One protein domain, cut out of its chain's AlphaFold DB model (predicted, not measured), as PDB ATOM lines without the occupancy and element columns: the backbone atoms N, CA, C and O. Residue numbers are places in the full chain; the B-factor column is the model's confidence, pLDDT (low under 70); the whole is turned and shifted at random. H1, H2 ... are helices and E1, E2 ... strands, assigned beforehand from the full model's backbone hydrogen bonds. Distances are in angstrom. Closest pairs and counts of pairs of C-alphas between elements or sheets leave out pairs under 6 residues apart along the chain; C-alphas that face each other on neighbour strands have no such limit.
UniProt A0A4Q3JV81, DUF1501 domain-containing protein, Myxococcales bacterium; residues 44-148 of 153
ATOM      1  N   ILE A  44      61.250  90.578 -11.790       91.81
ATOM      2  CA  ILE A  44      61.157  91.098 -13.155       91.81
ATOM      3  C   ILE A  44      60.564  90.016 -14.054       91.81
ATOM      4  O   ILE A  44      61.012  88.869 -14.039       91.81
ATOM      5  N   VAL A  45      59.599  90.414 -14.881       90.50
ATOM      6  CA  VAL A  45      58.942  89.560 -15.873       90.50
ATOM      7  C   VAL A  45      59.138  90.178 -17.240       90.50
ATOM      8  O   VAL A  45      58.720  91.308 -17.487       90.50
ATOM      9  N   LEU A  46      59.763  89.431 -18.142       91.00
ATOM     10  CA  LEU A  46      59.979  89.858 -19.515       91.00
ATOM     11  C   LEU A  46      59.398  88.816 -20.466       91.00
ATOM     12  O   LEU A  46      59.789  87.650 -20.454       91.00
ATOM     13  N   PHE A  47      58.475  89.242 -21.316       87.00
ATOM     14  CA  PHE A  47      57.910  88.421 -22.380       87.00
ATOM     15  C   PHE A  47      57.485  89.309 -23.552       87.00
ATOM     16  O   PHE A  47      57.404  90.532 -23.427       87.00
ATOM     17  N   SER A  48      57.232  88.691 -24.702       84.06
ATOM     18  CA  SER A  48      56.637  89.357 -25.865       84.06
ATOM     19  C   SER A  48      55.157  89.000 -25.966       84.06
ATOM     20  O   SER A  48      54.801  87.842 -25.777       84.06
ATOM     21  N   GLU A  49      54.295  89.946 -26.328       81.88
ATOM     22  CA  GLU A  49      52.882  89.671 -26.643       81.88
ATOM     23  C   GLU A  49      52.716  88.826 -27.921       81.88
ATOM     24  O   GLU A  49      51.779  88.039 -28.033       81.88
ATOM     25  N   PHE A  50      53.667  88.927 -28.857       80.75
ATOM     26  CA  PHE A  50      53.653  88.191 -30.120       80.75
ATOM     27  C   PHE A  50      54.908  87.333 -30.274       80.75
ATOM     28  O   PHE A  50      56.035  87.845 -30.250       80.75
ATOM     29  N   GLY A  51      54.710  86.030 -30.479       82.81
ATOM     30  CA  GLY A  51      55.768  85.103 -30.864       82.81
ATOM     31  C   GLY A  51      56.123  85.244 -32.346       82.81
ATOM     32  O   GLY A  51      55.285  85.585 -33.188       82.81
ATOM     33  N   ARG A  52      57.387  84.968 -32.676       87.44
ATOM     34  CA  ARG A  52      57.890  84.934 -34.055       87.44
ATOM     35  C   ARG A  52      58.586  83.613 -34.328       87.44
ATOM     36  O   ARG A  52      59.244  83.085 -33.432       87.44
ATOM     37  N   THR A  53      58.468  83.104 -35.552       87.12
ATOM     38  CA  THR A  53      59.143  81.861 -35.939       87.12
ATOM     39  C   THR A  53      60.647  81.972 -35.678       87.12
ATOM     40  O   THR A  53      61.244  83.012 -35.972       87.12
ATOM     41  N   PRO A  54      61.301  80.911 -35.173       83.69
ATOM     42  CA  PRO A  54      62.753  80.921 -34.982       83.69
ATOM     43  C   PRO A  54      63.530  81.015 -36.303       83.69
ATOM     44  O   PRO A  54      64.667  81.477 -36.329       83.69
ATOM     45  N   ARG A  55      62.909  80.588 -37.411       84.56
ATOM     46  CA  ARG A  55      63.473  80.634 -38.766       84.56
ATOM     47  C   ARG A  55      62.956  81.837 -39.549       84.56
ATOM     48  O   ARG A  55      61.812  82.255 -39.357       84.56
ATOM     49  N   PHE A  56      63.794  82.339 -40.454       88.88
ATOM     50  CA  PHE A  56      63.390  83.337 -41.438       88.88
ATOM     51  C   PHE A  56      62.474  82.724 -42.500       88.88
ATOM     52  O   PHE A  56      62.662  81.575 -42.907       88.88
ATOM     53  N   ASN A  57      61.499  83.506 -42.951       88.94
ATOM     54  CA  ASN A  57      60.650  83.171 -44.086       88.94
ATOM     55  C   ASN A  57      61.360  83.514 -45.420       88.94
ATOM     56  O   ASN A  57      62.405  84.173 -45.408       88.94
ATOM     57  N   PRO A  58      60.815  83.105 -46.585       94.94
ATOM     58  CA  PRO A  58      61.435  83.372 -47.890       94.94
ATOM     59  C   PRO A  58      61.632  84.858 -48.233       94.94
ATOM     60  O   PRO A  58      62.387  85.177 -49.146       94.94
ATOM     61  N   TYR A  59      60.974  85.763 -47.505       94.94
ATOM     62  CA  TYR A  59      61.069  87.214 -47.682       94.94
ATOM     63  C   TYR A  59      62.072  87.872 -46.717       94.94
ATOM     64  O   TYR A  59      62.143  89.097 -46.646       94.94
ATOM     65  N   GLY A  60      62.829  87.082 -45.944       91.31
ATOM     66  CA  GLY A  60      63.808  87.580 -44.970       91.31
ATOM     67  C   GLY A  60      63.202  88.092 -43.655       91.31
ATOM     68  O   GLY A  60      63.920  88.648 -42.826       91.31
ATOM     69  N   GLY A  61      61.895  87.903 -43.442       91.12
ATOM     70  CA  GLY A  61      61.183  88.245 -42.206       91.12
ATOM     71  C   GLY A  61      60.972  87.042 -41.281       91.12
ATOM     72  O   GLY A  61      61.513  85.963 -41.513       91.12
ATOM     73  N   ARG A  62      60.162  87.211 -40.228       89.25
ATOM     74  CA  ARG A  62      59.700  86.112 -39.357       89.25
ATOM     75  C   ARG A  62      58.177  86.099 -39.266       89.25
ATOM     76  O   ARG A  62      57.558  87.157 -39.101       89.25
ATOM     77  N   ASP A  63      57.589  84.911 -39.297       90.00
ATOM     78  CA  ASP A  63      56.136  84.741 -39.299       90.00
ATOM     79  C   ASP A  63      55.560  84.761 -37.881       90.00
ATOM     80  O   ASP A  63      56.292  84.664 -36.892       90.00
ATOM     81  N   HIS A  64      54.240  84.927 -37.778       88.88
ATOM     82  CA  HIS A  64      53.526  84.814 -36.506       88.88
ATOM     83  C   HIS A  64      53.638  83.402 -35.943       88.88
ATOM     84  O   HIS A  64      53.557  82.418 -36.678       88.88
ATOM     85  N   HIS A  65      53.825  83.316 -34.629       86.94
ATOM     86  CA  HIS A  65      54.122  82.057 -33.975       86.94
ATOM     87  C   HIS A  65      53.482  81.965 -32.594       86.94
ATOM     88  O   HIS A  65      53.471  82.939 -31.843       86.94
ATOM     89  N   PHE A  66      52.974  80.780 -32.262       82.25
ATOM     90  CA  PHE A  66      52.331  80.520 -30.973       82.25
ATOM     91  C   PHE A  66      53.341  80.217 -29.859       82.25
ATOM     92  O   PHE A  66      53.069  80.496 -28.695       82.25
ATOM     93  N   THR A  67      54.513  79.678 -30.202       87.25
ATOM     94  CA  THR A  67      55.575  79.387 -29.227       87.25
ATOM     95  C   THR A  67      56.367  80.647 -28.918       87.25
ATOM     96  O   THR A  67      56.785  81.364 -29.835       87.25
ATOM     97  N   ASN A  68      56.607  80.880 -27.631       87.00
ATOM     98  CA  ASN A  68      57.315  82.042 -27.111       87.00
ATOM     99  C   ASN A  68      58.151  81.656 -25.879       87.00
ATOM    100  O   ASN A  68      58.026  80.542 -25.367       87.00
ATOM    101  N   SER A  69      58.979  82.579 -25.398       88.25
ATOM    102  CA  SER A  69      59.695  82.467 -24.131       88.25
ATOM    103  C   SER A  69      59.316  83.606 -23.182       88.25
ATOM    104  O   SER A  69      58.916  84.696 -23.594       88.25
ATOM    105  N   CYS A  70      59.438  83.331 -21.887       91.00
ATOM    106  CA  CYS A  70      59.302  84.306 -20.818       91.00
ATOM    107  C   CYS A  70      60.524  84.179 -19.909       91.00
ATOM    108  O   CYS A  70      60.971  83.069 -19.616       91.00
ATOM    109  N   LEU A  71      61.072  85.316 -19.500       92.69
ATOM    110  CA  LEU A  71      62.164  85.409 -18.550       92.69
ATOM    111  C   LEU A  71      61.612  85.948 -17.226       92.69
ATOM    112  O   LEU A  71      60.988  87.009 -17.196       92.69
ATOM    113  N   LEU A  72      61.888  85.215 -16.149       91.75
ATOM    114  CA  LEU A  72      61.652  85.620 -14.768       91.75
ATOM    115  C   LEU A  72      63.009  85.811 -14.087       91.75
ATOM    116  O   LEU A  72      63.880  84.951 -14.221       91.75
ATOM    117  N   VAL A  73      63.206  86.923 -13.379       91.38
ATOM    118  CA  VAL A  73      64.460  87.215 -12.658       91.38
ATOM    119  C   VAL A  73      64.159  87.932 -11.352       91.38
ATOM    120  O   VAL A  73      63.334  88.837 -11.331       91.38
ATOM    121  N   GLY A  74      64.882  87.594 -10.286       90.25
ATOM    122  CA  GLY A  74      64.877  88.360  -9.043       90.25
ATOM    123  C   GLY A  74      64.273  87.622  -7.866       90.25
ATOM    124  O   GLY A  74      64.393  86.401  -7.770       90.25
ATOM    125  N   ALA A  75      63.669  88.383  -6.957       90.31
ATOM    126  CA  ALA A  75      63.118  87.883  -5.707       90.31
ATOM    127  C   ALA A  75      62.210  86.668  -5.937       90.31
ATOM    128  O   ALA A  75      61.349  86.677  -6.817       90.31
ATOM    129  N   GLY A  76      62.423  85.613  -5.152       89.25
ATOM    130  CA  GLY A  76      61.597  84.409  -5.198       89.25
ATOM    131  C   GLY A  76      61.782  83.516  -6.430       89.25
ATOM    132  O   GLY A  76      61.137  82.473  -6.487       89.25
ATOM    133  N   VAL A  77      62.644  83.870  -7.393       92.12
ATOM    134  CA  VAL A  77      62.842  83.107  -8.638       92.12
ATOM    135  C   VAL A  77      64.059  82.185  -8.540       92.12
ATOM    136  O   VAL A  77      65.162  82.604  -8.191       92.12
ATOM    137  N   GLN A  78      63.868  80.918  -8.899       93.00
ATOM    138  CA  GLN A  78      64.916  79.904  -8.978       93.00
ATOM    139  C   GLN A  78      65.643  79.986 -10.338       93.00
ATOM    140  O   GLN A  78      64.982  79.981 -11.380       93.00
ATOM    141  N   PRO A  79      66.991  79.991 -10.379       92.25
ATOM    142  CA  PRO A  79      67.726  79.861 -11.634       92.25
ATOM    143  C   PRO A  79      67.444  78.522 -12.320       92.25
ATOM    144  O   PRO A  79      67.549  77.466 -11.694       92.25
ATOM    145  N   GLY A  80      67.142  78.559 -13.616       94.12
ATOM    146  CA  GLY A  80      66.907  77.357 -14.407       94.12
ATOM    147  C   GLY A  80      66.102  77.623 -15.672       94.12
ATOM    148  O   GLY A  80      65.865  78.767 -16.057       94.12
ATOM    149  N   VAL A  81      65.684  76.536 -16.318       93.81
ATOM    150  CA  VAL A  81      64.782  76.552 -17.472       93.81
ATOM    151  C   VAL A  81      63.553  75.728 -17.115       93.81
ATOM    152  O   VAL A  81      63.678  74.591 -16.666       93.81
ATOM    153  N   VAL A  82      62.372  76.302 -17.333       94.81
ATOM    154  CA  VAL A  82      61.084  75.629 -17.154       94.81
ATOM    155  C   VAL A  82      60.368  75.591 -18.496       94.81
ATOM    156  O   VAL A  82      60.242  76.610 -19.172       94.81
ATOM    157  N   GLY A  83      59.898  74.408 -18.881       92.50
ATOM    158  CA  GLY A  83      59.341  74.180 -20.209       92.50
ATOM    159  C   GLY A  83      60.412  73.903 -21.268       92.50
ATOM    160  O   GLY A  83      61.614  73.965 -21.016       92.50
ATOM    161  N   ALA A  84      59.957  73.552 -22.466       90.94
ATOM    162  CA  ALA A  84      60.808  73.314 -23.625       90.94
ATOM    163  C   ALA A  84      59.990  73.444 -24.915       90.94
ATOM    164  O   ALA A  84      58.760  73.508 -24.892       90.94
ATOM    165  N   SER A  85      60.688  73.452 -26.046       87.69
ATOM    166  CA  SER A  85      60.095  73.370 -27.379       87.69
ATOM    167  C   SER A  85      60.748  72.243 -28.179       87.69
ATOM    168  O   SER A  85      61.818  71.757 -27.815       87.69
ATOM    169  N   SER A  86      60.089  71.800 -29.248       83.88
ATOM    170  CA  SER A  86      60.535  70.704 -30.112       83.88
ATOM    171  C   SER A  86      61.955  70.917 -30.652       83.88
ATOM    172  O   SER A  86      62.264  72.010 -31.135       83.88
ATOM    173  N   GLU A  87      62.764  69.856 -30.716       76.06
ATOM    174  CA  GLU A  87      64.140  69.901 -31.245       76.06
ATOM    175  C   GLU A  87      64.227  70.352 -32.712       76.06
ATOM    176  O   GLU A  87      65.245  70.886 -33.153       76.06
ATOM    177  N   THR A  88      63.138  70.221 -33.478       71.94
ATOM    178  CA  THR A  88      63.025  70.699 -34.860       71.94
ATOM    179  C   THR A  88      62.888  72.222 -34.930       71.94
ATOM    180  O   THR A  88      61.890  72.758 -35.410       71.94
ATOM    181  N   GLY A  89      63.904  72.939 -34.450       65.06
ATOM    182  CA  GLY A  89      63.997  74.395 -34.509       65.06
ATOM    183  C   GLY A  89      63.038  75.142 -33.583       65.06
ATOM    184  O   GLY A  89      62.682  76.264 -33.921       65.06
ATOM    185  N   GLY A  90      62.592  74.539 -32.474       69.81
ATOM    186  CA  GLY A  90      61.775  75.203 -31.449       69.81
ATOM    187  C   GLY A  90      60.368  75.603 -31.898       69.81
ATOM    188  O   GLY A  90      59.786  76.549 -31.371       69.81
ATOM    189  N   GLN A  91      59.828  74.921 -32.911       77.56
ATOM    190  CA  GLN A  91      58.580  75.318 -33.566       77.56
ATOM    191  C   GLN A  91      57.345  75.078 -32.693       77.56
ATOM    192  O   GLN A  91      56.407  75.864 -32.730       77.56
ATOM    193  N   GLN A  92      57.315  74.017 -31.891       84.25
ATOM    194  CA  GLN A  92      56.158  73.706 -31.048       84.25
ATOM    195  C   GLN A  92      56.564  73.685 -29.576       84.25
ATOM    196  O   GLN A  92      57.633  73.151 -29.273       84.25
ATOM    197  N   PRO A  93      55.753  74.232 -28.655       87.81
ATOM    198  CA  PRO A  93      55.997  74.040 -27.236       87.81
ATOM    199  C   PRO A  93      55.765  72.566 -26.888       87.81
ATOM    200  O   PRO A  93      54.921  71.900 -27.486       87.81
ATOM    201  N   LEU A  94      56.527  72.047 -25.931       89.75
ATOM    202  CA  LEU A  94      56.297  70.712 -25.394       89.75
ATOM    203  C   LEU A  94      55.288  70.767 -24.247       89.75
ATOM    204  O   LEU A  94      55.079  71.801 -23.608       89.75
ATOM    205  N   THR A  95      54.649  69.628 -23.988       91.75
ATOM    206  CA  THR A  95      53.725  69.487 -22.863       91.75
ATOM    207  C   THR A  95      54.493  69.588 -21.548       91.75
ATOM    208  O   THR A  95      55.542  68.967 -21.381       91.75
ATOM    209  N   PHE A  96      53.957  70.356 -20.605       93.81
ATOM    210  CA  PHE A  96      54.453  70.449 -19.241       93.81
ATOM    211  C   PHE A  96      53.490  69.724 -18.301       93.81
ATOM    212  O   PHE A  96      52.274  69.906 -18.386       93.81
ATOM    213  N   ASP A  97      54.039  68.882 -17.432       94.06
ATOM    214  CA  ASP A  97      53.303  68.217 -16.364       94.06
ATOM    215  C   ASP A  97      53.421  69.063 -15.089       94.06
ATOM    216  O   ASP A  97      54.496  69.180 -14.498       94.06
ATOM    217  N   PHE A  98      52.313  69.683 -14.684       93.81
ATOM    218  CA  PHE A  98      52.259  70.575 -13.525       93.81
ATOM    219  C   PHE A  98      52.298  69.825 -12.187       93.81
ATOM    220  O   PHE A  98      52.594  70.443 -11.164       93.81
ATOM    221  N   ASP A  99      52.032  68.519 -12.169       91.75
ATOM    222  CA  ASP A  99      52.188  67.693 -10.968       91.75
ATOM    223  C   ASP A  99      53.653  67.314 -10.757       91.75
ATOM    224  O   ASP A  99      54.164  67.392  -9.643       91.75
ATOM    225  N   GLN A 100      54.348  66.965 -11.841       92.75
ATOM    226  CA  GLN A 100      55.770  66.612 -11.803       92.75
ATOM    227  C   GLN A 100      56.703  67.826 -11.898       92.75
ATOM    228  O   GLN A 100      57.903  67.696 -11.666       92.75
ATOM    229  N   GLN A 101      56.171  69.003 -12.247       94.25
ATOM    230  CA  GLN A 101      56.932  70.233 -12.494       94.25
ATOM    231  C   GLN A 101      58.036  70.047 -13.550       94.25
ATOM    232  O   GLN A 101      59.124  70.623 -13.447       94.25
ATOM    233  N   ALA A 102      57.742  69.246 -14.580       93.56
ATOM    234  CA  ALA A 102      58.702  68.811 -15.587       93.56
ATOM    235  C   ALA A 102      58.099  68.751 -16.998       93.56
ATOM    236  O   ALA A 102      56.896  68.567 -17.192       93.56
ATOM    237  N   VAL A 103      58.963  68.883 -18.007       92.00
ATOM    238  CA  VAL A 103      58.586  68.688 -19.411       92.00
ATOM    239  C   VAL A 103      58.336  67.209 -19.672       92.00
ATOM    240  O   VAL A 103      59.158  66.357 -19.339       92.00
ATOM    241  N   ARG A 104      57.226  66.916 -20.343       86.75
ATOM    242  CA  ARG A 104      56.916  65.585 -20.843       86.75
ATOM    243  C   ARG A 104      57.436  65.447 -22.273       86.75
ATOM    244  O   ARG A 104      56.947  66.114 -23.183       86.75
ATOM    245  N   LEU A 105      58.429  64.579 -22.457       73.56
ATOM    246  CA  LEU A 105      59.080  64.350 -23.753       73.56
ATOM    247  C   LEU A 105      58.304  63.381 -24.663       73.56
ATOM    248  O   LEU A 105      58.537  63.370 -25.868       73.56
ATOM    249  N   GLU A 106      57.367  62.599 -24.115       67.62
ATOM    250  CA  GLU A 106      56.654  61.551 -24.856       67.62
ATOM    251  C   GLU A 106      55.142  61.528 -24.598       67.62
ATOM    252  O   GLU A 106      54.678  61.620 -23.459       67.62
ATOM    253  N   GLY A 107      54.380  61.280 -25.665       59.81
ATOM    254  CA  GLY A 107      52.929  61.092 -25.647       59.81
ATOM    255  C   GLY A 107      52.141  62.358 -26.006       59.81
ATOM    256  O   GLY A 107      52.632  63.469 -25.808       59.81
ATOM    257  N   PRO A 108      50.924  62.212 -26.564       58.84
ATOM    258  CA  PRO A 108      50.087  63.360 -26.893       58.84
ATOM    259  C   PRO A 108      49.733  64.148 -25.621       58.84
ATOM    260  O   PRO A 108      49.658  63.544 -24.541       58.84
ATOM    261  N   PRO A 109      49.467  65.467 -25.731       62.88
ATOM    262  CA  PRO A 109      48.808  66.207 -24.664       62.88
ATOM    263  C   PRO A 109      47.585  65.413 -24.212       62.88
ATOM    264  O   PRO A 109      46.794  64.950 -25.041       62.88
ATOM    265  N   THR A 110      47.455  65.185 -22.910       68.88
ATOM    266  CA  THR A 110      46.257  64.518 -22.406       68.88
ATOM    267  C   THR A 110      45.129  65.541 -22.350       68.88
ATOM    268  O   THR A 110      45.359  66.747 -22.391       68.88
ATOM    269  N   ALA A 111      43.883  65.091 -22.206       74.19
ATOM    270  CA  ALA A 111      42.767  65.998 -21.922       74.19
ATOM    271  C   ALA A 111      42.875  66.673 -20.529       74.19
ATOM    272  O   ALA A 111      41.944  67.339 -20.086       74.19
ATOM    273  N   SER A 112      43.988  66.472 -19.814       83.00
ATOM    274  CA  SER A 112      44.235  67.028 -18.492       83.00
ATOM    275  C   SER A 112      44.623  68.499 -18.577       83.00
ATOM    276  O   SER A 112      45.584  68.874 -19.245       83.00
ATOM    277  N   LEU A 113      43.964  69.324 -17.765       84.44
ATOM    278  CA  LEU A 113      44.376  70.711 -17.530       84.44
ATOM    279  C   LEU A 113      45.745  70.821 -16.836       84.44
ATOM    280  O   LEU A 113      46.318  71.908 -16.802       84.44
ATOM    281  N   ARG A 114      46.270  69.711 -16.299       90.75
ATOM    282  CA  ARG A 114      47.560  69.626 -15.594       90.75
ATOM    283  C   ARG A 114      48.689  69.041 -16.447       90.75
ATOM    284  O   ARG A 114      49.821  68.986 -15.987       90.75
ATOM    285  N   GLN A 115      48.405  68.623 -17.681       92.56
ATOM    286  CA  GLN A 115      49.407  68.149 -18.639       92.56
ATOM    287  C   GLN A 115      49.168  68.821 -19.989       92.56
ATOM    288  O   GLN A 115      48.558  68.255 -20.895       92.56
ATOM    289  N   ARG A 116      49.638  70.063 -20.107       92.38
ATOM    290  CA  ARG A 116      49.398  70.935 -21.264       92.38
ATOM    291  C   ARG A 116      50.573  71.882 -21.494       92.38
ATOM    292  O   ARG A 116      51.530  71.892 -20.728       92.38
ATOM    293  N   HIS A 117      50.507  72.696 -22.545       92.19
ATOM    294  CA  HIS A 117      51.467  73.785 -22.726       92.19
ATOM    295  C   HIS A 117      51.347  74.813 -21.597       92.19
ATOM    296  O   HIS A 117      50.247  75.076 -21.103       92.19
ATOM    297  N   ILE A 118      52.479  75.413 -21.235       93.50
ATOM    298  CA  ILE A 118      52.526  76.583 -20.355       93.50
ATOM    299  C   ILE A 118      51.899  77.772 -21.091       93.50
ATOM    300  O   ILE A 118      52.131  77.980 -22.283       93.50
ATOM    301  N   THR A 119      51.104  78.554 -20.371       92.69
ATOM    302  CA  THR A 119      50.361  79.712 -20.873       92.69
ATOM    303  C   THR A 119      50.682  80.965 -20.053       92.69
ATOM    304  O   THR A 119      51.200  80.858 -18.939       92.69
ATOM    305  N   PRO A 120      50.328  82.172 -20.534       91.75
ATOM    306  CA  PRO A 120      50.484  83.395 -19.746       91.75
ATOM    307  C   PRO A 120      49.754  83.369 -18.392       91.75
ATOM    308  O   PRO A 120      50.230  83.976 -17.436       91.75
ATOM    309  N   ALA A 121      48.639  82.637 -18.281       94.75
ATOM    310  CA  ALA A 121      47.914  82.481 -17.019       94.75
ATOM    311  C   ALA A 121      48.746  81.741 -15.956       94.75
ATOM    312  O   ALA A 121      48.645  82.057 -14.774       94.75
ATOM    313  N   ASP A 122      49.608  80.808 -16.368       96.19
ATOM    314  CA  ASP A 122      50.518  80.099 -15.459       96.19
ATOM    315  C   ASP A 122      51.626  81.015 -14.956       96.19
ATOM    316  O   ASP A 122      51.988  80.960 -13.785       96.19
ATOM    317  N   ILE A 123      52.133  81.906 -15.817       94.44
ATOM    318  CA  ILE A 123      53.103  82.931 -15.414       94.44
ATOM    319  C   ILE A 123      52.465  83.861 -14.383       94.44
ATOM    320  O   ILE A 123      53.029  84.074 -13.316       94.44
ATOM    321  N   GLY A 124      51.252  84.348 -14.653       94.31
ATOM    322  CA  GLY A 124      50.500  85.170 -13.711       94.31
ATOM    323  C   GLY A 124      50.248  84.475 -12.370       94.31
ATOM    324  O   GLY A 124      50.492  85.064 -11.318       94.31
ATOM    325  N   ALA A 125      49.825  83.208 -12.398       95.69
ATOM    326  CA  ALA A 125      49.641  82.408 -11.192       95.69
ATOM    327  C   ALA A 125      50.957  82.206 -10.427       95.69
ATOM    328  O   ALA A 125      50.974  82.312  -9.205       95.69
ATOM    329  N   THR A 126      52.067  81.991 -11.140       94.94
ATOM    330  CA  THR A 126      53.414  81.862 -10.563       94.94
ATOM    331  C   THR A 126      53.840  83.131  -9.823       94.94
ATOM    332  O   THR A 126      54.388  83.030  -8.732       94.94
ATOM    333  N   LEU A 127      53.546  84.319 -10.362       92.00
ATOM    334  CA  LEU A 127      53.892  85.602  -9.731       92.00
ATOM    335  C   LEU A 127      53.071  85.890  -8.473       92.00
ATOM    336  O   LEU A 127      53.595  86.375  -7.474       92.00
ATOM    337  N   LEU A 128      51.771  85.599  -8.512       92.06
ATOM    338  CA  LEU A 128      50.923  85.745  -7.329       92.06
ATOM    339  C   LEU A 128      51.346  84.744  -6.251       92.06
ATOM    340  O   LEU A 128      51.552  85.128  -5.102       92.06
ATOM    341  N   ALA A 129      51.593  83.497  -6.647       91.44
ATOM    342  CA  ALA A 129      52.097  82.465  -5.757       91.44
ATOM    343  C   ALA A 129      53.456  82.820  -5.131       91.44
ATOM    344  O   ALA A 129      53.637  82.613  -3.933       91.44
ATOM    345  N   SER A 130      54.395  83.400  -5.891       88.69
ATOM    346  CA  SER A 130      55.698  83.821  -5.354       88.69
ATOM    347  C   SER A 130      55.583  84.935  -4.318       88.69
ATOM    348  O   SER A 130      56.425  85.035  -3.431       88.69
ATOM    349  N   ALA A 131      54.531  85.751  -4.408       86.44
ATOM    350  CA  ALA A 131      54.202  86.783  -3.429       86.44
ATOM    351  C   ALA A 131      53.318  86.270  -2.271       86.44
ATOM    352  O   ALA A 131      52.893  87.065  -1.434       86.44
ATOM    353  N   GLY A 132      53.008  84.968  -2.220       87.88
ATOM    354  CA  GLY A 132      52.102  84.389  -1.222       87.88
ATOM    355  C   GLY A 132      50.643  84.838  -1.373       87.88
ATOM    356  O   GLY A 132      49.879  84.782  -0.411       87.88
ATOM    357  N   LEU A 133      50.259  85.314  -2.559       89.62
ATOM    358  CA  LEU A 133      48.913  85.785  -2.872       89.62
ATOM    359  C   LEU A 133      48.075  84.676  -3.511       89.62
ATOM    360  O   LEU A 133      48.590  83.784  -4.189       89.62
ATOM    361  N   ASP A 134      46.758  84.774  -3.332       92.81
ATOM    362  CA  ASP A 134      45.818  83.922  -4.050       92.81
ATOM    363  C   ASP A 134      45.906  84.180  -5.560       92.81
ATOM    364  O   ASP A 134      45.865  85.320  -6.025       92.81
ATOM    365  N   TYR A 135      46.009  83.096  -6.324       93.94
ATOM    366  CA  TYR A 135      46.104  83.109  -7.780       93.94
ATOM    367  C   TYR A 135      44.817  82.651  -8.474       93.94
ATOM    368  O   TYR A 135      44.805  82.523  -9.699       93.94
ATOM    369  N   GLY A 136      43.717  82.466  -7.733       94.19
ATOM    370  CA  GLY A 136      42.418  82.033  -8.262       94.19
ATOM    371  C   GLY A 136      41.806  82.944  -9.336       94.19
ATOM    372  O   GLY A 136      40.913  82.516 -10.067       94.19
ATOM    373  N   ILE A 137      42.315  84.173  -9.500       94.50
ATOM    374  CA  ILE A 137      41.965  85.049 -10.631       94.50
ATOM    375  C   ILE A 137      42.333  84.425 -11.988       94.50
ATOM    376  O   ILE A 137      41.656  84.660 -12.991       94.50
ATOM    377  N   TYR A 138      43.369  83.583 -12.024       95.00
ATOM    378  CA  TYR A 138      43.729  82.782 -13.187       95.00
ATOM    379  C   TYR A 138      43.014  81.435 -13.107       95.00
ATOM    380  O   TYR A 138      43.570  80.466 -12.605       95.00
ATOM    381  N   ARG A 139      41.782  81.378 -13.632       90.56
ATOM    382  CA  ARG A 139      40.881  80.207 -13.565       90.56
ATOM    383  C   ARG A 139      41.575  78.854 -13.767       90.56
ATOM    384  O   ARG A 139      41.332  77.933 -12.999       90.56
ATOM    385  N   ASP A 140      42.410  78.754 -14.799       91.06
ATOM    386  CA  ASP A 140      43.136  77.527 -15.152       91.06
ATOM    387  C   ASP A 140      44.658  77.667 -14.950       91.06
ATOM    388  O   ASP A 140      45.418  76.800 -15.385       91.06
ATOM    389  N   GLY A 141      45.107  78.767 -14.334       95.19
ATOM    390  CA  GLY A 141      46.514  79.072 -14.100       95.19
ATOM    391  C   GLY A 141      47.082  78.222 -12.973       95.19
ATOM    392  O   GLY A 141      46.560  78.201 -11.858       95.19
ATOM    393  N   LEU A 142      48.171  77.523 -13.267       95.88
ATOM    394  CA  LEU A 142      48.866  76.666 -12.319       95.88
ATOM    395  C   LEU A 142      50.289  77.198 -12.116       95.88
ATOM    396  O   LEU A 142      51.007  77.378 -13.101       95.88
ATOM    397  N   PRO A 143      50.726  77.447 -10.869       95.50
ATOM    398  CA  PRO A 143      52.073  77.942 -10.637       95.50
ATOM    399  C   PRO A 143      53.157  76.956 -11.097       95.50
ATOM    400  O   PRO A 143      53.073  75.737 -10.905       95.50
ATOM    401  N   LEU A 144      54.215  77.520 -11.672       95.94
ATOM    402  CA  LEU A 144      55.448  76.838 -12.038       95.94
ATOM    403  C   LEU A 144      56.382  76.827 -10.822       95.94
ATOM    404  O   LEU A 144      57.336  77.593 -10.741       95.94
ATOM    405  N   TRP A 145      56.104  75.967  -9.848       95.31
ATOM    406  CA  TRP A 145      56.902  75.815  -8.628       95.31
ATOM    407  C   TRP A 145      58.375  75.474  -8.870       95.31
ATOM    408  O   TRP A 145      59.211  75.764  -8.018       95.31
ATOM    409  N   SER A 146      58.729  74.875 -10.011       94.06
ATOM    410  CA  SER A 146      60.137  74.695 -10.394       94.06
ATOM    411  C   SER A 146      60.853  76.005 -10.751       94.06
ATOM    412  O   SER A 146      62.080  76.026 -10.748       94.06
ATOM    413  N   ALA A 147      60.114  77.091 -11.001       93.69
ATOM    414  CA  ALA A 147      60.648  78.433 -11.225       93.69
ATOM    415  C   ALA A 147      60.785  79.261  -9.937       93.69
ATOM    416  O   ALA A 147      61.305  80.374 -10.002       93.69
ATOM    417  N   LEU A 148      60.326  78.762  -8.784       93.38
ATOM    418  CA  LEU A 148      60.294  79.515  -7.529       93.38
ATOM    419  C   LEU A 148      61.216  78.911  -6.469       93.38
ATOM    420  O   LEU A 148      61.401  77.694  -6.397       93.38
TER     421      LEU A 148
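This is residues 44 to 148 of the 153 residues of the protein "DUF1501 domain-containing protein" of Myxococcales bacterium (UniProt A0A4Q3JV81). There is little regular structure here: two small two-stranded hairpins, E1 with E2 and E3 with E4, stand apart among long loops, and the one named helix, H1, runs alongside the first hairpin. The loop of residues 48 to 69 reaches out to Pro 58 at one end of the longest axis. The printed part has 105 residues, 26 in named elements, ordered E1, E2, E3, E4, H1; the class is mixed and both sheets are antiparallel. It is compact, with a radius of gyration of the C-alphas of 14.7 A and spans of 48 by 32 by 25 A.

Start at E1, residues 44 to 47, an antiparallel hairpin with E2, residues 70 to 74; N 44 and O 73, 2.8 A apart, are within hydrogen-bond range. E3, residues 95 to 97, forms another with E4, residues 102 to 104; look at N 104 and O 95, 2.8 A. H1, residues 120 to 130, is near E1 and E2 but apart from E3; every O i to N i+4 pair in it is within range.

Find C-alpha 44 at (61.157, 91.098, -13.155), where E1 begins its 10.1 A; E2 measures 13.6 A, E3 6.6 A and E4 6.4 A. H1 runs 15.3 A to C-alpha 130 at (55.698, 83.821, -5.354).

The C-alphas of Pro 58 and Gly 132 are farthest apart, at 47.6 A. The printed part has no cut; the link E3 to E4 is tight, the others long. Confidence is low at residues 89 to 90 and 106 to 110.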